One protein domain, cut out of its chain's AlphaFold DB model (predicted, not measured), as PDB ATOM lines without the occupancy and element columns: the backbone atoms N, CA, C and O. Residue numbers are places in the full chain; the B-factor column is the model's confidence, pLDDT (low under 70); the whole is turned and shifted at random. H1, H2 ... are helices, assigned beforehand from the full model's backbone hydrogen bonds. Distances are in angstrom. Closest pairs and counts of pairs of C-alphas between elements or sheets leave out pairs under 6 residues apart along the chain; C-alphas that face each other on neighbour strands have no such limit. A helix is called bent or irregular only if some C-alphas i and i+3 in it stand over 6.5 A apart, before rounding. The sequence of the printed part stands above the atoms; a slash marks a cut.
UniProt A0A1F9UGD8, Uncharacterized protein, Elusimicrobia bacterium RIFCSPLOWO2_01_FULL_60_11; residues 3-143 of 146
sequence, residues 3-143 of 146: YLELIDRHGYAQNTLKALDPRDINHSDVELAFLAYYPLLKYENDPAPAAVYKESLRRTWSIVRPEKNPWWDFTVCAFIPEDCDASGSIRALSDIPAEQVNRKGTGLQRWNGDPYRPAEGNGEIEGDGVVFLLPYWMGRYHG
ATOM      1  N   TYR A   3      61.118 120.238  67.678       87.88
ATOM      2  CA  TYR A   3      60.421 118.958  67.835       87.88
ATOM      3  C   TYR A   3      58.928 119.106  68.172       87.88
ATOM      4  O   TYR A   3      58.083 118.596  67.443       87.88
ATOM      5  N   LEU A   4      58.605 119.861  69.226       89.38
ATOM      6  CA  LEU A   4      57.219 120.064  69.660       89.38
ATOM      7  C   LEU A   4      56.391 120.765  68.578       89.38
ATOM      8  O   LEU A   4      55.257 120.391  68.330       89.38
ATOM      9  N   GLU A   5      56.992 121.705  67.844       92.88
ATOM     10  CA  GLU A   5      56.331 122.345  66.703       92.88
ATOM     11  C   GLU A   5      55.924 121.333  65.618       92.88
ATOM     12  O   GLU A   5      54.819 121.413  65.083       92.88
ATOM     13  N   LEU A   6      56.787 120.359  65.311       92.75
ATOM     14  CA  LEU A   6      56.489 119.303  64.339       92.75
ATOM     15  C   LEU A   6      55.346 118.393  64.803       92.75
ATOM     16  O   LEU A   6      54.536 117.957  63.985       92.75
ATOM     17  N   ILE A   7      55.252 118.123  66.101       92.75
ATOM     18  CA  ILE A   7      54.137 117.358  66.665       92.75
ATOM     19  C   ILE A   7      52.854 118.185  66.607       92.75
ATOM     20  O   ILE A   7      51.888 117.763  65.975       92.75
ATOM     21  N   ASP A   8      52.873 119.378  67.193       90.44
ATOM     22  CA  ASP A   8      51.669 120.166  67.450       90.44
ATOM     23  C   ASP A   8      51.073 120.765  66.175       90.44
ATOM     24  O   ASP A   8      49.854 120.825  66.017       90.44
ATOM     25  N   ARG A   9      51.924 121.231  65.252       93.50
ATOM     26  CA  ARG A   9      51.476 121.928  64.034       93.50
ATOM     27  C   ARG A   9      51.466 121.047  62.799       93.50
ATOM     28  O   ARG A   9      50.703 121.320  61.875       93.50
ATOM     29  N   HIS A  10      52.318 120.027  62.763       93.50
ATOM     30  CA  HIS A  10      52.525 119.211  61.565       93.50
ATOM     31  C   HIS A  10      52.130 117.739  61.749       93.50
ATOM     32  O   HIS A  10      52.218 116.964  60.796       93.50
ATOM     33  N   GLY A  11      51.665 117.348  62.942       92.31
ATOM     34  CA  GLY A  11      51.123 116.016  63.201       92.31
ATOM     35  C   GLY A  11      52.154 114.894  63.075       92.31
ATOM     36  O   GLY A  11      51.797 113.769  62.728       92.31
ATOM     37  N   TYR A  12      53.440 115.182  63.308       92.31
ATOM     38  CA  TYR A  12      54.513 114.200  63.111       92.31
ATOM     39  C   TYR A  12      54.317 112.944  63.964       92.31
ATOM     40  O   TYR A  12      54.591 111.847  63.482       92.31
ATOM     41  N   ALA A  13      53.791 113.078  65.187       93.00
ATOM     42  CA  ALA A  13      53.477 111.921  66.019       93.00
ATOM     43  C   ALA A  13      52.400 111.043  65.367       93.00
ATOM     44  O   ALA A  13      52.600 109.847  65.182       93.00
ATOM     45  N   GLN A  14      51.290 111.634  64.931       93.88
ATOM     46  CA  GLN A  14      50.166 110.921  64.323       93.88
ATOM     47  C   GLN A  14      50.536 110.298  62.973       93.88
ATOM     48  O   GLN A  14      50.000 109.252  62.612       93.88
ATOM     49  N   ASN A  15      51.467 110.904  62.235       91.81
ATOM     50  CA  ASN A  15      51.952 110.356  60.971       91.81
ATOM     51  C   ASN A  15      52.665 109.008  61.149       91.81
ATOM     52  O   ASN A  15      52.626 108.198  60.225       91.81
ATOM     53  N   THR A  16      53.232 108.722  62.329       92.31
ATOM     54  CA  THR A  16      53.840 107.409  62.614       92.31
ATOM     55  C   THR A  16      52.823 106.272  62.508       92.31
ATOM     56  O   THR A  16      53.135 105.233  61.943       92.31
ATOM     57  N   LEU A  17      51.556 106.497  62.872       89.81
ATOM     58  CA  LEU A  17      50.496 105.482  62.772       89.81
ATOM     59  C   LEU A  17      50.200 105.031  61.333       89.81
ATOM     60  O   LEU A  17      49.585 103.987  61.117       89.81
ATOM     61  N   LYS A  18      50.615 105.832  60.347       84.69
ATOM     62  CA  LYS A  18      50.502 105.531  58.916       84.69
ATOM     63  C   LYS A  18      51.796 104.958  58.338       84.69
ATOM     64  O   LYS A  18      51.849 104.715  57.136       84.69
ATOM     65  N   ALA A  19      52.833 104.780  59.157       71.62
ATOM     66  CA  ALA A  19      54.081 104.184  58.721       71.62
ATOM     67  C   ALA A  19      53.814 102.766  58.211       71.62
ATOM     68  O   ALA A  19      53.131 101.985  58.876       71.62
ATOM     69  N   LEU A  20      54.388 102.453  57.047       75.81
ATOM     70  CA  LEU A  20      54.366 101.140  56.402       75.81
ATOM     71  C   LEU A  20      52.954 100.702  55.965       75.81
ATOM     72  O   LEU A  20      52.058 100.427  56.778       75.81
ATOM     73  N   ASP A  21      52.760 100.620  54.649       78.25
ATOM     74  CA  ASP A  21      51.587  99.986  54.049       78.25
ATOM     75  C   ASP A  21      51.830  98.468  54.005       78.25
ATOM     76  O   ASP A  21      52.773  98.035  53.346       78.25
ATOM     77  N   PRO A  22      50.994  97.633  54.651       74.88
ATOM     78  CA  PRO A  22      51.142  96.179  54.585       74.88
ATOM     79  C   PRO A  22      51.086  95.609  53.159       74.88
ATOM     80  O   PRO A  22      51.494  94.474  52.934       74.88
ATOM     81  N   ARG A  23      50.539  96.366  52.200       76.88
ATOM     82  CA  ARG A  23      50.443  95.979  50.786       76.88
ATOM     83  C   ARG A  23      51.705  96.301  49.989       76.88
ATOM     84  O   ARG A  23      51.857  95.769  48.896       76.88
ATOM     85  N   ASP A  24      52.565  97.164  50.521       78.06
ATOM     86  CA  ASP A  24      53.794  97.636  49.883       78.06
ATOM     87  C   ASP A  24      54.900  97.747  50.943       78.06
ATOM     88  O   ASP A  24      55.362  98.827  51.316       78.06
ATOM     89  N   ILE A  25      55.242  96.595  51.529       76.25
ATOM     90  CA  ILE A  25      56.254  96.512  52.582       76.25
ATOM     91  C   ILE A  25      57.633  96.555  51.934       76.25
ATOM     92  O   ILE A  25      58.087  95.588  51.323       76.25
ATOM     93  N   ASN A  26      58.327  97.666  52.147       79.62
ATOM     94  CA  ASN A  26      59.760  97.769  51.936       79.62
ATOM     95  C   ASN A  26      60.491  97.466  53.253       79.62
ATOM     96  O   ASN A  26      60.285  98.141  54.262       79.62
ATOM     97  N   HIS A  27      61.370  96.464  53.253       77.94
ATOM     98  CA  HIS A  27      62.090  96.060  54.466       77.94
ATOM     99  C   HIS A  27      63.046  97.129  54.991       77.94
ATOM    100  O   HIS A  27      63.164  97.275  56.204       77.94
ATOM    101  N   SER A  28      63.660  97.935  54.122       82.88
ATOM    102  CA  SER A  28      64.496  99.045  54.588       82.88
ATOM    103  C   SER A  28      63.678 100.098  55.343       82.88
ATOM    104  O   SER A  28      64.179 100.697  56.291       82.88
ATOM    105  N   ASP A  29      62.402 100.287  54.995       85.75
ATOM    106  CA  ASP A  29      61.526 101.204  55.732       85.75
ATOM    107  C   ASP A  29      61.146 100.630  57.104       85.75
ATOM    108  O   ASP A  29      61.040 101.382  58.074       85.75
ATOM    109  N   VAL A  30      60.988  99.304  57.214       88.12
ATOM    110  CA  VAL A  30      60.803  98.621  58.507       88.12
ATOM    111  C   VAL A  30      62.035  98.829  59.387       88.12
ATOM    112  O   VAL A  30      61.907  99.270  60.529       88.12
ATOM    113  N   GLU A  31      63.228  98.567  58.854       87.38
ATOM    114  CA  GLU A  31      64.497  98.763  59.562       87.38
ATOM    115  C   GLU A  31      64.635 100.195  60.082       87.38
ATOM    116  O   GLU A  31      64.866 100.408  61.276       87.38
ATOM    117  N   LEU A  32      64.416 101.182  59.209       89.50
ATOM    118  CA  LEU A  32      64.460 102.595  59.575       89.50
ATOM    119  C   LEU A  32      63.396 102.958  60.616       89.50
ATOM    120  O   LEU A  32      63.685 103.736  61.528       89.50
ATOM    121  N   ALA A  33      62.193 102.382  60.533       92.12
ATOM    122  CA  ALA A  33      61.143 102.610  61.519       92.12
ATOM    123  C   ALA A  33      61.565 102.122  62.912       92.12
ATOM    124  O   ALA A  33      61.464 102.880  63.875       92.12
ATOM    125  N   PHE A  34      62.106 100.908  63.042       93.06
ATOM    126  CA  PHE A  34      62.586 100.396  64.333       93.06
ATOM    127  C   PHE A  34      63.816 101.140  64.860       93.06
ATOM    128  O   PHE A  34      63.881 101.435  66.057       93.06
ATOM    129  N   LEU A  35      64.749 101.523  63.982       92.00
ATOM    130  CA  LEU A  35      65.868 102.400  64.347       92.00
ATOM    131  C   LEU A  35      65.389 103.766  64.858       92.00
ATOM    132  O   LEU A  35      66.040 104.345  65.725       92.00
ATOM    133  N   ALA A  36      64.251 104.267  64.366       93.62
ATOM    134  CA  ALA A  36      63.641 105.508  64.835       93.62
ATOM    135  C   ALA A  36      62.813 105.329  66.121       93.62
ATOM    136  O   ALA A  36      62.876 106.187  67.004       93.62
ATOM    137  N   TYR A  37      62.069 104.227  66.274       95.88
ATOM    138  CA  TYR A  37      61.245 103.975  67.463       95.88
ATOM    139  C   TYR A  37      62.076 103.937  68.740       95.88
ATOM    140  O   TYR A  37      61.656 104.498  69.751       95.88
ATOM    141  N   TYR A  38      63.258 103.316  68.701       95.25
ATOM    142  CA  TYR A  38      64.086 103.167  69.894       95.25
ATOM    143  C   TYR A  38      64.478 104.506  70.549       95.25
ATOM    144  O   TYR A  38      64.166 104.693  71.726       95.25
ATOM    145  N   PRO A  39      65.118 105.471  69.855       95.31
ATOM    146  CA  PRO A  39      65.416 106.771  70.445       95.31
ATOM    147  C   PRO A  39      64.156 107.596  70.737       95.31
ATOM    148  O   PRO A  39      64.149 108.290  71.751       95.31
ATOM    149  N   LEU A  40      63.099 107.507  69.914       94.25
ATOM    150  CA  LEU A  40      61.836 108.205  70.192       94.25
ATOM    151  C   LEU A  40      61.265 107.774  71.544       94.25
ATOM    152  O   LEU A  40      61.015 108.612  72.397       94.25
ATOM    153  N   LEU A  41      61.126 106.473  71.782       96.62
ATOM    154  CA  LEU A  41      60.545 105.955  73.021       96.62
ATOM    155  C   LEU A  41      61.500 106.032  74.216       96.62
ATOM    156  O   LEU A  41      61.046 106.206  75.342       96.62
ATOM    157  N   LYS A  42      62.815 105.919  73.995       96.56
ATOM    158  CA  LYS A  42      63.814 106.013  75.069       96.56
ATOM    159  C   LYS A  42      63.925 107.418  75.658       96.56
ATOM    160  O   LYS A  42      64.228 107.544  76.842       96.56
ATOM    161  N   TYR A  43      63.754 108.451  74.833       95.62
ATOM    162  CA  TYR A  43      63.973 109.840  75.242       95.62
ATOM    163  C   TYR A  43      62.695 110.681  75.312       95.62
ATOM    164  O   TYR A  43      62.764 111.817  75.789       95.62
ATOM    165  N   GLU A  44      61.547 110.161  74.873       95.12
ATOM    166  CA  GLU A  44      60.267 110.837  75.063       95.12
ATOM    167  C   GLU A  44      59.838 110.784  76.533       95.12
ATOM    168  O   GLU A  44      59.718 109.717  77.132       95.12
ATOM    169  N   ASN A  45      59.593 111.963  77.101       93.44
ATOM    170  CA  ASN A  45      59.155 112.125  78.486       93.44
ATOM    171  C   ASN A  45      57.667 112.486  78.573       93.44
ATOM    172  O   ASN A  45      57.060 112.305  79.628       93.44
ATOM    173  N   ASP A  46      57.080 113.010  77.493       94.56
ATOM    174  CA  ASP A  46      55.661 113.326  77.438       94.56
ATOM    175  C   ASP A  46      54.846 112.046  77.161       94.56
ATOM    176  O   ASP A  46      55.026 111.394  76.124       94.56
ATOM    177  N   PRO A  47      53.928 111.660  78.069       95.44
ATOM    178  CA  PRO A  47      53.131 110.451  77.900       95.44
ATOM    179  C   PRO A  47      52.224 110.486  76.662       95.44
ATOM    180  O   PRO A  47      51.893 109.422  76.135       95.44
ATOM    181  N   ALA A  48      51.818 111.666  76.181       94.25
ATOM    182  CA  ALA A  48      50.908 111.786  75.045       94.25
ATOM    183  C   ALA A  48      51.536 111.306  73.716       94.25
ATOM    184  O   ALA A  48      51.000 110.364  73.121       94.25
ATOM    185  N   PRO A  49      52.667 111.859  73.233       94.88
ATOM    186  CA  PRO A  49      53.350 111.332  72.053       94.88
ATOM    187  C   PRO A  49      53.911 109.922  72.286       94.88
ATOM    188  O   PRO A  49      53.832 109.095  71.377       94.88
ATOM    189  N   ALA A  50      54.375 109.590  73.499       96.31
ATOM    190  CA  ALA A  50      54.855 108.241  73.809       96.31
ATOM    191  C   ALA A  50      53.781 107.166  73.566       96.31
ATOM    192  O   ALA A  50      54.083 106.110  73.008       96.31
ATOM    193  N   ALA A  51      52.522 107.431  73.931       96.50
ATOM    194  CA  ALA A  51      51.413 106.515  73.666       96.50
ATOM    195  C   ALA A  51      51.196 106.289  72.160       96.50
ATOM    196  O   ALA A  51      50.991 105.153  71.730       96.50
ATOM    197  N   VAL A  52      51.306 107.347  71.349       96.50
ATOM    198  CA  VAL A  52      51.191 107.256  69.884       96.50
ATOM    199  C   VAL A  52      52.330 106.423  69.296       96.50
ATOM    200  O   VAL A  52      52.088 105.551  68.463       96.50
ATOM    201  N   TYR A  53      53.564 106.631  69.759       97.06
ATOM    202  CA  TYR A  53      54.722 105.864  69.295       97.06
ATOM    203  C   TYR A  53      54.642 104.389  69.677       97.06
ATOM    204  O   TYR A  53      54.963 103.538  68.849       97.06
ATOM    205  N   LYS A  54      54.170 104.066  70.887       97.19
ATOM    206  CA  LYS A  54      53.944 102.673  71.300       97.19
ATOM    207  C   LYS A  54      52.890 101.993  70.435       97.19
ATOM    208  O   LYS A  54      53.085 100.850  70.034       97.19
ATOM    209  N   GLU A  55      51.810 102.693  70.106       96.44
ATOM    210  CA  GLU A  55      50.782 102.150  69.217       96.44
ATOM    211  C   GLU A  55      51.321 101.921  67.798       96.44
ATOM    212  O   GLU A  55      51.128 100.856  67.211       96.44
ATOM    213  N   SER A  56      52.082 102.883  67.276       95.81
ATOM    214  CA  SER A  56      52.762 102.759  65.986       95.81
ATOM    215  C   SER A  56      53.735 101.574  65.950       95.81
ATOM    216  O   SER A  56      53.736 100.795  64.989       95.81
ATOM    217  N   LEU A  57      54.529 101.403  67.012       96.44
ATOM    218  CA  LEU A  57      55.449 100.282  67.189       96.44
ATOM    219  C   LEU A  57      54.691  98.952  67.220       96.44
ATOM    220  O   LEU A  57      55.038  98.053  66.460       96.44
ATOM    221  N   ARG A  58      53.630  98.835  68.029       95.50
ATOM    222  CA  ARG A  58      52.813  97.614  68.121       95.50
ATOM    223  C   ARG A  58      52.212  97.238  66.770       95.50
ATOM    224  O   ARG A  58      52.316  96.087  66.349       95.50
ATOM    225  N   ARG A  59      51.631  98.207  66.055       93.50
ATOM    226  CA  ARG A  59      51.093  97.984  64.707       93.50
ATOM    227  C   ARG A  59      52.185  97.497  63.758       93.50
ATOM    228  O   ARG A  59      51.984  96.503  63.065       93.50
ATOM    229  N   THR A  60      53.329  98.175  63.737       93.31
ATOM    230  CA  THR A  60      54.459  97.816  62.870       93.31
ATOM    231  C   THR A  60      54.956  96.407  63.175       93.31
ATOM    232  O   THR A  60      55.073  95.585  62.272       93.31
ATOM    233  N   TRP A  61      55.163  96.095  64.454       93.75
ATOM    234  CA  TRP A  61      55.573  94.770  64.893       93.75
ATOM    235  C   TRP A  61      54.557  93.703  64.505       93.75
ATOM    236  O   TRP A  61      54.962  92.669  64.000       93.75
ATOM    237  N   SER A  62      53.248  93.951  64.620       92.44
ATOM    238  CA  SER A  62      52.229  92.968  64.219       92.44
ATOM    239  C   SER A  62      52.352  92.511  62.757       92.44
ATOM    240  O   SER A  62      52.034  91.362  62.451       92.44
ATOM    241  N   ILE A  63      52.854  93.385  61.875       90.19
ATOM    242  CA  ILE A  63      53.084  93.094  60.455       90.19
ATOM    243  C   ILE A  63      54.304  92.179  60.284       90.19
ATOM    244  O   ILE A  63      54.240  91.208  59.534       90.19
ATOM    245  N   VAL A  64      55.396  92.468  60.998       89.19
ATOM    246  CA  VAL A  64      56.696  91.786  60.833       89.19
ATOM    247  C   VAL A  64      56.957  90.687  61.865       89.19
ATOM    248  O   VAL A  64      57.951  89.974  61.788       89.19
ATOM    249  N   ARG A  65      56.038  90.481  62.813       89.56
ATOM    250  CA  ARG A  65      56.114  89.448  63.855       89.56
ATOM    251  C   ARG A  65      56.394  88.041  63.309       89.56
ATOM    252  O   ARG A  65      57.149  87.316  63.957       89.56
ATOM    253  N   PRO A  66      55.851  87.615  62.148       88.12
ATOM    254  CA  PRO A  66      56.175  86.304  61.584       88.12
ATOM    255  C   PRO A  66      57.663  86.101  61.253       88.12
ATOM    256  O   PRO A  66      58.088  84.954  61.138       88.12
ATOM    257  N   GLU A  67      58.446  87.176  61.114       84.94
ATOM    258  CA  GLU A  67      59.887  87.122  60.831       84.94
ATOM    259  C   GLU A  67      60.713  86.696  62.053       84.94
ATOM    260  O   GLU A  67      61.836  86.241  61.884       84.94
ATOM    261  N   LYS A  68      60.170  86.804  63.280       85.25
ATOM    262  CA  LYS A  68      60.851  86.428  64.541       85.25
ATOM    263  C   LYS A  68      62.267  87.011  64.656       85.25
ATOM    264  O   LYS A  68      63.202  86.341  65.102       85.25
ATOM    265  N   ASN A  69      62.435  88.245  64.189       86.56
ATOM    266  CA  ASN A  69      63.721  88.919  64.214       86.56
ATOM    267  C   ASN A  69      63.994  89.461  65.632       86.56
ATOM    268  O   ASN A  69      63.195  90.255  66.146       86.56
ATOM    269  N   PRO A  70      65.153  89.128  66.229       90.50
ATOM    270  CA  PRO A  70      65.523  89.602  67.556       90.50
ATOM    271  C   PRO A  70      65.522  91.123  67.748       90.50
ATOM    272  O   PRO A  70      65.226  91.606  68.840       90.50
ATOM    273  N   TRP A  71      65.838  91.900  66.709       90.56
ATOM    274  CA  TRP A  71      65.824  93.362  66.777       90.56
ATOM    275  C   TRP A  71      64.400  93.917  66.908       90.56
ATOM    276  O   TRP A  71      64.171  94.823  67.716       90.56
ATOM    277  N   TRP A  72      63.431  93.347  66.181       92.06
ATOM    278  CA  TRP A  72      62.027  93.754  66.289       92.06
ATOM    279  C   TRP A  72      61.484  93.453  67.688       92.06
ATOM    280  O   TRP A  72      60.976  94.338  68.379       92.06
ATOM    281  N   ASP A  73      61.647  92.206  68.121       94.19
ATOM    282  CA  ASP A  73      61.068  91.688  69.357       94.19
ATOM    283  C   ASP A  73      61.664  92.358  70.599       94.19
ATOM    284  O   ASP A  73      60.917  92.791  71.478       94.19
ATOM    285  N   PHE A  74      62.991  92.516  70.679       95.75
ATOM    286  CA  PHE A  74      63.613  93.195  71.818       95.75
ATOM    287  C   PHE A  74      63.282  94.688  71.872       95.75
ATOM    288  O   PHE A  74      63.155  95.232  72.971       95.75
ATOM    289  N   THR A  75      63.077  95.348  70.725       96.19
ATOM    290  CA  THR A  75      62.579  96.732  70.706       96.19
ATOM    291  C   THR A  75      61.187  96.817  71.318       96.19
ATOM    292  O   THR A  75      60.939  97.695  72.145       96.19
ATOM    293  N   VAL A  76      60.289  95.887  70.981       97.25
ATOM    294  CA  VAL A  76      58.961  95.816  71.610       97.25
ATOM    295  C   VAL A  76      59.081  95.500  73.098       97.25
ATOM    296  O   VAL A  76      58.505  96.226  73.903       97.25
ATOM    297  N   CYS A  77      59.891  94.515  73.493       96.75
ATOM    298  CA  CYS A  77      60.090  94.167  74.904       96.75
ATOM    299  C   CYS A  77      60.595  95.338  75.752       96.75
ATOM    300  O   CYS A  77      60.208  95.465  76.911       96.75
ATOM    301  N   ALA A  78      61.438  96.203  75.187       96.81
ATOM    302  CA  ALA A  78      61.984  97.353  75.899       96.81
ATOM    303  C   ALA A  78      60.921  98.405  76.272       96.81
ATOM    304  O   ALA A  78      61.098  99.124  77.255       96.81
ATOM    305  N   PHE A  79      59.827  98.522  75.509       97.25
ATOM    306  CA  PHE A  79      58.850  99.613  75.674       97.25
ATOM    307  C   PHE A  79      57.405  99.160  75.924       97.25
ATOM    308  O   PHE A  79      56.591  99.964  76.402       97.25
ATOM    309  N   ILE A  80      57.096  97.907  75.595       96.62
ATOM    310  CA  ILE A  80      55.787  97.249  75.691       96.62
ATOM    311  C   ILE A  80      56.000  95.808  76.212       96.62
ATOM    312  O   ILE A  80      55.754  94.834  75.495       96.62
ATOM    313  N   PRO A  81      56.536  95.635  77.437       94.50
ATOM    314  CA  PRO A  81      56.925  94.324  77.964       94.50
ATOM    315  C   PRO A  81      55.756  93.334  78.089       94.50
ATOM    316  O   PRO A  81      55.974  92.126  78.111       94.50
ATOM    317  N   GLU A  82      54.519  93.822  78.160       92.94
ATOM    318  CA  GLU A  82      53.308  93.003  78.207       92.94
ATOM    319  C   GLU A  82      52.948  92.320  76.875       92.94
ATOM    320  O   GLU A  82      52.114  91.416  76.871       92.94
ATOM    321  N   ASP A  83      53.556  92.732  75.758       88.62
ATOM    322  CA  ASP A  83      53.155  92.344  74.398       88.62
ATOM    323  C   ASP A  83      54.362  91.918  73.546       88.62
ATOM    324  O   ASP A  83      54.428  92.232  72.367       88.62
ATOM    325  N   CYS A  84      55.370  91.263  74.132       92.19
ATOM    326  CA  CYS A  84      56.640  90.981  73.448       92.19
ATOM    327  C   CYS A  84      57.047  89.490  73.450       92.19
ATOM    328  O   CYS A  84      56.520  88.699  74.233       92.19
ATOM    329  N   ASP A  85      58.003  89.094  72.589       90.75
ATOM    330  CA  ASP A  85      58.549  87.721  72.499       90.75
ATOM    331  C   ASP A  85      60.077  87.660  72.714       90.75
ATOM    332  O   ASP A  85      60.866  87.342  71.819       90.75
ATOM    333  N   ALA A  86      60.526  87.928  73.945       92.31
ATOM    334  CA  ALA A  86      61.946  87.813  74.290       92.31
ATOM    335  C   ALA A  86      62.471  86.371  74.155       92.31
ATOM    336  O   ALA A  86      63.604  86.154  73.734       92.31
ATOM    337  N   SER A  87      61.664  85.364  74.509       90.88
ATOM    338  CA  SER A  87      62.099  83.961  74.494       90.88
ATOM    339  C   SER A  87      62.343  83.432  73.081       90.88
ATOM    340  O   SER A  87      63.293  82.676  72.879       90.88
ATOM    341  N   GLY A  88      61.506  83.813  72.110       87.12
ATOM    342  CA  GLY A  88      61.724  83.524  70.694       87.12
ATOM    343  C   GLY A  88      63.049  84.091  70.208       87.12
ATOM    344  O   GLY A  88      63.856  83.357  69.642       87.12
ATOM    345  N   SER A  89      63.319  85.347  70.549       89.56
ATOM    346  CA  SER A  89      64.560  86.034  70.193       89.56
ATOM    347  C   SER A  89      65.806  85.441  70.844       89.56
ATOM    348  O   SER A  89      66.832  85.280  70.188       89.56
ATOM    349  N   ILE A  90      65.729  85.053  72.121       89.06
ATOM    350  CA  ILE A  90      66.833  84.377  72.817       89.06
ATOM    351  C   ILE A  90      67.157  83.045  72.133       89.06
ATOM    352  O   ILE A  90      68.331  82.752  71.909       89.06
ATOM    353  N   ARG A  91      66.141  82.251  71.764       84.81
ATOM    354  CA  ARG A  91      66.350  81.012  70.997       84.81
ATOM    355  C   ARG A  91      66.967  81.302  69.635       84.81
ATOM    356  O   ARG A  91      67.994  80.719  69.321       84.81
ATOM    357  N   ALA A  92      66.402  82.249  68.885       81.62
ATOM    358  CA  ALA A  92      66.908  82.634  67.570       81.62
ATOM    359  C   ALA A  92      68.383  83.068  67.615       81.62
ATOM    360  O   ALA A  92      69.135  82.713  66.717       81.62
ATOM    361  N   LEU A  93      68.810  83.775  68.670       81.69
ATOM    362  CA  LEU A  93      70.210  84.159  68.885       81.69
ATOM    363  C   LEU A  93      71.100  83.017  69.407       81.69
ATOM    364  O   LEU A  93      72.298  83.018  69.138       81.69
ATOM    365  N   SER A  94      70.544  82.060  70.153       78.31
ATOM    366  CA  SER A  94      71.290  80.903  70.683       78.31
ATOM    367  C   SER A  94      71.528  79.829  69.624       78.31
ATOM    368  O   SER A  94      72.549  79.147  69.652       78.31
ATOM    369  N   ASP A  95      70.597  79.695  68.677       69.75
ATOM    370  CA  ASP A  95      70.669  78.745  67.567       69.75
ATOM    371  C   ASP A  95      71.682  79.173  66.493       69.75
ATOM    372  O   ASP A  95      71.897  78.426  65.541       69.75
ATOM    373  N   ILE A  96      72.320  80.339  66.652       63.62
ATOM    374  CA  ILE A  96      73.417  80.830  65.816       63.62
ATOM    375  C   ILE A  96      74.719  80.221  66.346       63.62
ATOM    376  O   ILE A  96      75.267  80.696  67.344       63.62
ATOM    377  N   PRO A  97      75.278  79.179  65.710       54.53
ATOM    378  CA  PRO A  97      76.605  78.700  66.050       54.53
ATOM    379  C   PRO A  97      77.609  79.837  65.838       54.53
ATOM    380  O   PRO A  97      77.537  80.544  64.833       54.53
ATOM    381  N   ALA A  98      78.607  79.960  66.714       51.75
ATOM    382  CA  ALA A  98      79.718  80.905  66.534       51.75
ATOM    383  C   ALA A  98      80.420  80.757  65.160       51.75
ATOM    384  O   ALA A  98      81.016  81.704  64.655       51.75
ATOM    385  N   GLU A  99      80.297  79.589  64.521       44.19
ATOM    386  CA  GLU A  99      80.788  79.308  63.167       44.19
ATOM    387  C   GLU A  99      79.911  79.887  62.031       44.19
ATOM    388  O   GLU A  99      80.392  80.057  60.911       44.19
ATOM    389  N   GLN A 100      78.636  80.225  62.278       47.38
ATOM    390  CA  GLN A 100      77.732  80.800  61.264       47.38
ATOM    391  C   GLN A 100      77.991  82.276  60.958       47.38
ATOM    392  O   GLN A 100      77.503  82.757  59.938       47.38
ATOM    393  N   VAL A 101      78.843  82.951  61.739       50.19
ATOM    394  CA  VAL A 101      79.413  84.262  61.369       50.19
ATOM    395  C   VAL A 101      80.153  84.183  60.021       50.19
ATOM    396  O   VAL A 101      80.347  85.200  59.373       50.19
ATOM    397  N   ASN A 102      80.505  82.974  59.559       38.81
ATOM    398  CA  ASN A 102      81.287  82.755  58.344       38.81
ATOM    399  C   ASN A 102      80.624  81.831  57.297       38.81
ATOM    400  O   ASN A 102      81.267  81.462  56.311       38.81
ATOM    401  N   ARG A 103      79.362  81.401  57.481       36.53
ATOM    402  CA  ARG A 103      78.719  80.428  56.573       36.53
ATOM    403  C   ARG A 103      77.641  81.067  55.698       36.53
ATOM    404  O   ARG A 103      76.598  81.496  56.177       36.53
ATOM    405  N   LYS A 104      77.883  81.047  54.385       43.06
ATOM    406  CA  LYS A 104      76.977  81.546  53.343       43.06
ATOM    407  C   LYS A 104      75.726  80.660  53.205       43.06
ATOM    408  O   LYS A 104      75.850  79.440  53.102       43.06
ATOM    409  N   GLY A 105      74.541  81.277  53.138       47.00
ATOM    410  CA  GLY A 105      73.322  80.639  52.612       47.00
ATOM    411  C   GLY A 105      72.279  80.111  53.609       47.00
ATOM    412  O   GLY A 105      71.486  79.257  53.223       47.00
ATOM    413  N   THR A 106      72.227  80.581  54.858       46.94
ATOM    414  CA  THR A 106      71.123  80.250  55.787       46.94
ATOM    415  C   THR A 106      70.116  81.402  55.893       46.94
ATOM    416  O   THR A 106      70.485  82.568  55.756       46.94
ATOM    417  N   GLY A 107      68.834  81.089  56.135       45.56
ATOM    418  CA  GLY A 107      67.739  82.077  56.224       45.56
ATOM    419  C   GLY A 107      67.935  83.149  57.294       45.56
ATOM    420  O   GLY A 107      67.397  84.242  57.177       45.56
ATOM    421  N   LEU A 108      68.815  82.868  58.254       49.16
ATOM    422  CA  LEU A 108      69.257  83.773  59.301       49.16
ATOM    423  C   LEU A 108      70.031  85.009  58.795       49.16
ATOM    424  O   LEU A 108      70.092  86.015  59.489       49.16
ATOM    425  N   GLN A 109      70.634  84.948  57.598       52.34
ATOM    426  CA  GLN A 109      71.335  86.098  56.999       52.34
ATOM    427  C   GLN A 109      70.387  87.155  56.423       52.34
ATOM    428  O   GLN A 109      70.829  88.211  55.970       52.34
ATOM    429  N   ARG A 110      69.084  86.871  56.397       55.91
ATOM    430  CA  ARG A 110      68.069  87.791  55.907       55.91
ATOM    431  C   ARG A 110      67.347  88.396  57.105       55.91
ATOM    432  O   ARG A 110      66.599  87.702  57.781       55.91
ATOM    433  N   TRP A 111      67.545  89.697  57.330       59.50
ATOM    434  CA  TRP A 111      66.843  90.483  58.360       59.50
ATOM    435  C   TRP A 111      65.311  90.341  58.300       59.50
ATOM    436  O   TRP A 111      64.634  90.606  59.286       59.50
ATOM    437  N   ASN A 112      64.774  89.912  57.161       61.31
ATOM    438  CA  ASN A 112      63.353  89.792  56.874       61.31
ATOM    439  C   ASN A 112      62.828  88.348  56.755       61.31
ATOM    440  O   ASN A 112      61.774  88.112  56.162       61.31
ATOM    441  N   GLY A 113      63.583  87.356  57.230       63.97
ATOM    442  CA  GLY A 113      63.218  85.944  57.130       63.97
ATOM    443  C   GLY A 113      62.989  85.302  58.491       63.97
ATOM    444  O   GLY A 113      63.748  85.548  59.420       63.97
ATOM    445  N   ASP A 114      61.991  84.414  58.584       67.31
ATOM    446  CA  ASP A 114      61.854  83.528  59.745       67.31
ATOM    447  C   ASP A 114      63.120  82.652  59.856       67.31
ATOM    448  O   ASP A 114      63.376  81.851  58.946       67.31
ATOM    449  N   PRO A 115      63.894  82.757  60.955       67.56
ATOM    450  CA  PRO A 115      65.151  82.036  61.138       67.56
ATOM    451  C   PRO A 115      64.975  80.511  61.120       67.56
ATOM    452  O   PRO A 115      65.921  79.776  60.840       67.56
ATOM    453  N   TYR A 116      63.757  80.024  61.369       64.38
ATOM    454  CA  TYR A 116      63.417  78.603  61.381       64.38
ATOM    455  C   TYR A 116      62.982  78.066  60.011       64.38
ATOM    456  O   TYR A 116      62.648  76.884  59.894       64.38
ATOM    457  N   ARG A 117      62.962  78.902  58.962       62.03
ATOM    458  CA  ARG A 117      62.611  78.485  57.598       62.03
ATOM    459  C   ARG A 117      63.866  78.403  56.720       62.03
ATOM    460  O   ARG A 117      64.668  79.336  56.713       62.03
ATOM    461  N   PRO A 118      64.051  77.317  55.946       58.16
ATOM    462  CA  PRO A 118      65.135  77.243  54.974       58.16
ATOM    463  C   PRO A 118      64.989  78.363  53.936       58.16
ATOM    464  O   PRO A 118      63.902  78.550  53.390       58.16
ATOM    465  N   ALA A 119      66.073  79.087  53.654       56.62
ATOM    466  CA  ALA A 119      66.115  80.059  52.565       56.62
ATOM    467  C   ALA A 119      66.837  79.465  51.352       56.62
ATOM    468  O   ALA A 119      67.852  78.786  51.497       56.62
ATOM    469  N   GLU A 120      66.330  79.754  50.155       53.78
ATOM    470  CA  GLU A 120      67.029  79.457  48.906       53.78
ATOM    471  C   GLU A 120      68.151  80.487  48.681       53.78
ATOM    472  O   GLU A 120      67.953  81.701  48.829       53.78
ATOM    473  N   GLY A 121      69.350  80.010  48.341       55.12
ATOM    474  CA  GLY A 121      70.513  80.860  48.106       55.12
ATOM    475  C   GLY A 121      71.604  80.146  47.314       55.12
ATOM    476  O   GLY A 121      71.828  78.951  47.482       55.12
ATOM    477  N   ASN A 122      72.292  80.891  46.451       55.91
ATOM    478  CA  ASN A 122      73.393  80.410  45.609       55.91
ATOM    479  C   ASN A 122      74.787  80.637  46.234       55.91
ATOM    480  O   ASN A 122      75.792  80.298  45.621       55.91
ATOM    481  N   GLY A 123      74.859  81.201  47.448       54.59
ATOM    482  CA  GLY A 123      76.121  81.410  48.165       54.59
ATOM    483  C   GLY A 123      76.967  82.586  47.664       54.59
ATOM    484  O   GLY A 123      78.156  82.644  47.974       54.59
ATOM    485  N   GLU A 124      76.387  83.526  46.916       47.84
ATOM    486  CA  GLU A 124      77.138  84.662  46.352       47.84
ATOM    487  C   GLU A 124      77.064  85.953  47.182       47.84
ATOM    488  O   GLU A 124      77.779  86.906  46.892       47.84
ATOM    489  N   ILE A 125      76.257  85.974  48.248       50.47
ATOM    490  CA  ILE A 125      76.066  87.140  49.123       50.47
ATOM    491  C   ILE A 125      76.517  86.789  50.547       50.47
ATOM    492  O   ILE A 125      76.211  85.706  51.050       50.47
ATOM    493  N   GLU A 126      77.258  87.703  51.174       48.34
ATOM    494  CA  GLU A 126      77.676  87.654  52.577       48.34
ATOM    495  C   GLU A 126      76.837  88.660  53.377       48.34
ATOM    496  O   GLU A 126      76.781  89.839  53.026       48.34
ATOM    497  N   GLY A 127      76.119  88.187  54.397       53.47
ATOM    498  CA  GLY A 127      75.332  89.030  55.297       53.47
ATOM    499  C   GLY A 127      76.202  89.819  56.281       53.47
ATOM    500  O   GLY A 127      77.268  89.365  56.690       53.47
ATOM    501  N   ASP A 128      75.725  90.996  56.684       56.84
ATOM    502  CA  ASP A 128      76.396  91.867  57.654       56.84
ATOM    503  C   ASP A 128      76.349  91.265  59.075       56.84
ATOM    504  O   ASP A 128      75.279  90.991  59.611       56.84
ATOM    505  N   GLY A 129      77.495  91.094  59.742       59.38
ATOM    506  CA  GLY A 129      77.559  90.589  61.123       59.38
ATOM    507  C   GLY A 129      76.819  91.458  62.156       59.38
ATOM    508  O   GLY A 129      76.504  90.985  63.254       59.38
ATOM    509  N   VAL A 130      76.488  92.710  61.813       67.31
ATOM    510  CA  VAL A 130      75.675  93.611  62.648       67.31
ATOM    511  C   VAL A 130      74.268  93.053  62.907       67.31
ATOM    512  O   VAL A 130      73.716  93.343  63.973       67.31
ATOM    513  N   VAL A 131      73.744  92.180  62.027       66.44
ATOM    514  CA  VAL A 131      72.444  91.481  62.187       66.44
ATOM    515  C   VAL A 131      72.309  90.811  63.548       66.44
ATOM    516  O   VAL A 131      71.225  90.772  64.123       66.44
ATOM    517  N   PHE A 132      73.418  90.320  64.094       73.81
ATOM    518  CA  PHE A 132      73.424  89.562  65.341       73.81
ATOM    519  C   PHE A 132      73.923  90.391  66.514       73.81
ATOM    520  O   PHE A 132      73.387  90.297  67.618       73.81
ATOM    521  N   LEU A 133      74.933  91.231  66.282       82.31
ATOM    522  CA  LEU A 133      75.551  92.011  67.349       82.31
ATOM    523  C   LEU A 133      74.592  93.051  67.927       82.31
ATOM    524  O   LEU A 133      74.538  93.201  69.149       82.31
ATOM    525  N   LEU A 134      73.820  93.746  67.084       86.69
ATOM    526  CA  LEU A 134      72.884  94.771  67.545       86.69
ATOM    527  C   LEU A 134      71.819  94.197  68.501       86.69
ATOM    528  O   LEU A 134      71.749  94.664  69.644       86.69
ATOM    529  N   PRO A 135      71.023  93.180  68.112       89.44
ATOM    530  CA  PRO A 135      70.033  92.618  69.022       89.44
ATOM    531  C   PRO A 135      70.657  91.860  70.197       89.44
ATOM    532  O   PRO A 135      70.106  91.912  71.294       89.44
ATOM    533  N   TYR A 136      71.818  91.212  70.032       89.06
ATOM    534  CA  TYR A 136      72.512  90.579  71.158       89.06
ATOM    535  C   TYR A 136      72.847  91.595  72.255       89.06
ATOM    536  O   TYR A 136      72.484  91.410  73.419       89.06
ATOM    537  N   TRP A 137      73.497  92.706  71.892       91.56
ATOM    538  CA  TRP A 137      73.857  93.738  72.862       91.56
ATOM    539  C   TRP A 137      72.640  94.472  73.415       91.56
ATOM    540  O   TRP A 137      72.645  94.831  74.591       91.56
ATOM    541  N   MET A 138      71.574  94.633  72.626       93.75
ATOM    542  CA  MET A 138      70.290  95.121  73.130       93.75
ATOM    543  C   MET A 138      69.713  94.189  74.204       93.75
ATOM    544  O   MET A 138      69.324  94.660  75.273       93.75
ATOM    545  N   GLY A 139      69.716  92.876  73.953       93.44
ATOM    546  CA  GLY A 139      69.269  91.863  74.905       93.44
ATOM    547  C   GLY A 139      70.093  91.860  76.193       93.44
ATOM    548  O   GLY A 139      69.524  91.775  77.278       93.44
ATOM    549  N   ARG A 140      71.418  92.039  76.108       93.81
ATOM    550  CA  ARG A 140      72.286  92.212  77.289       93.81
ATOM    551  C   ARG A 140      71.994  93.520  78.033       93.81
ATOM    552  O   ARG A 140      71.911  93.512  79.256       93.81
ATOM    553  N   TYR A 141      71.827  94.631  77.313       95.75
ATOM    554  CA  TYR A 141      71.585  95.959  77.892       95.75
ATOM    555  C   TYR A 141      70.265  96.032  78.671       95.75
ATOM    556  O   TYR A 141      70.233  96.612  79.753       95.75
ATOM    557  N   HIS A 142      69.198  95.422  78.146       95.94
ATOM    558  CA  HIS A 142      67.888  95.350  78.810       95.94
ATOM    559  C   HIS A 142      67.741  94.151  79.759       95.94
ATOM    560  O   HIS A 142      66.709  94.007  80.408       95.94
ATOM    561  N   GLY A 143      68.765  93.298  79.872       94.50
ATOM    562  CA  GLY A 143      68.769  92.156  80.791       94.50
ATOM    563  C   GLY A 143      67.906  90.970  80.350       94.50
ATOM    564  O   GLY A 143      67.557  90.144  81.185       94.50
TER     565      GLY A 143
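What this domain is: This is residues 3 to 143 of the 146 residues of an uncharacterized protein of Elusimicrobia bacterium RIFCSPLOWO2_01_FULL_60_11 (UniProt A0A1F9UGD8). Three helices, H3, H4 and H5, form an up-and-down bundle, with H6 and H8 packed on H5 and the small H1 and H2 at one end, H2 against H4. At the opposite end of the long axis lie the short H7, which touches no helix, and a long stretch without a named element, residues 103 to 129. The printed part has 141 residues with eight named helices, H1 to H8 in order along the chain, and no named strand; the class is all helix. It is compact, with a radius of gyration of the C-alphas of 16.3 A, and spans 50 by 34 by 22 A.

Where its parts are: The longest helix, H4, holds residues 47 to 67 and measures 29.7 A, from C-alpha 47 at (53.131, 110.451, 77.900) to C-alpha 67 at (59.887, 87.122, 60.831). It has a kink of 37 degrees near residue 61 and is irregular, with C-alphas 63 and 66 7.5 A apart. H3, residues 27 to 43, measures 25.0 A, and H5, residues 70 to 79, 14.5 A. H8, residues 130 to 141, measures 16.0 A and ends with C-alpha 141 at (71.585, 95.959, 77.892). H6 is residues 86 to 94, 12.2 A. The shorter ones are H1, residues 3 to 10, H2, residues 12 to 16, and H7, residues 98 to 102.

How they stand to each other: H4 touches H3, closest at the C-alphas of Leu 41 and Ala 50, 6.2 A, in a hairpin at a shallow tilt of 33 degrees, only just short of steep, opposite ways. H4 and H5 form another hairpin, at 26 degrees, opposite ways; the closest C-alphas are Trp 61 and Trp 72, 6.7 A. H3, with residues 34 to 41 alone, touches H5 at Tyr 38 and Thr 75, C-alphas 6.7 A apart. H5 is the hub and also touches H6, C-alphas of Pro 70 and Ser 89 at 4.5 A, and H8, C-alphas of Trp 71 and Pro 135 at 4.8 A. H2 touches H4, closest at the C-alphas of Thr 16 and Ser 56, 5.8 A. H1 and H2 only just touch, only at the corner, with 3 pairs of C-alphas within 8 A, the closest those of Ile 7 and Ala 13 at 5.5 A. In H1 and H6 every O i to N i+4 pair is within hydrogen-bond range; in H3 12 of 13 are, H4 14 of 17, H5 5 of 6, H8 7 of 8, and H2 and H7 0 of 1 each, with O i to N i+3 pairs 2 of 2 and 1 of 2.

The domain as a whole: The C-alphas farthest apart are those of Arg 9 and Glu 99, 51.7 A. The printed part has no cut. The link from H7 to H8 is long, 27 residues. Mean pLDDT of the printed part is 81.1; residues 95 to 131 are under 70.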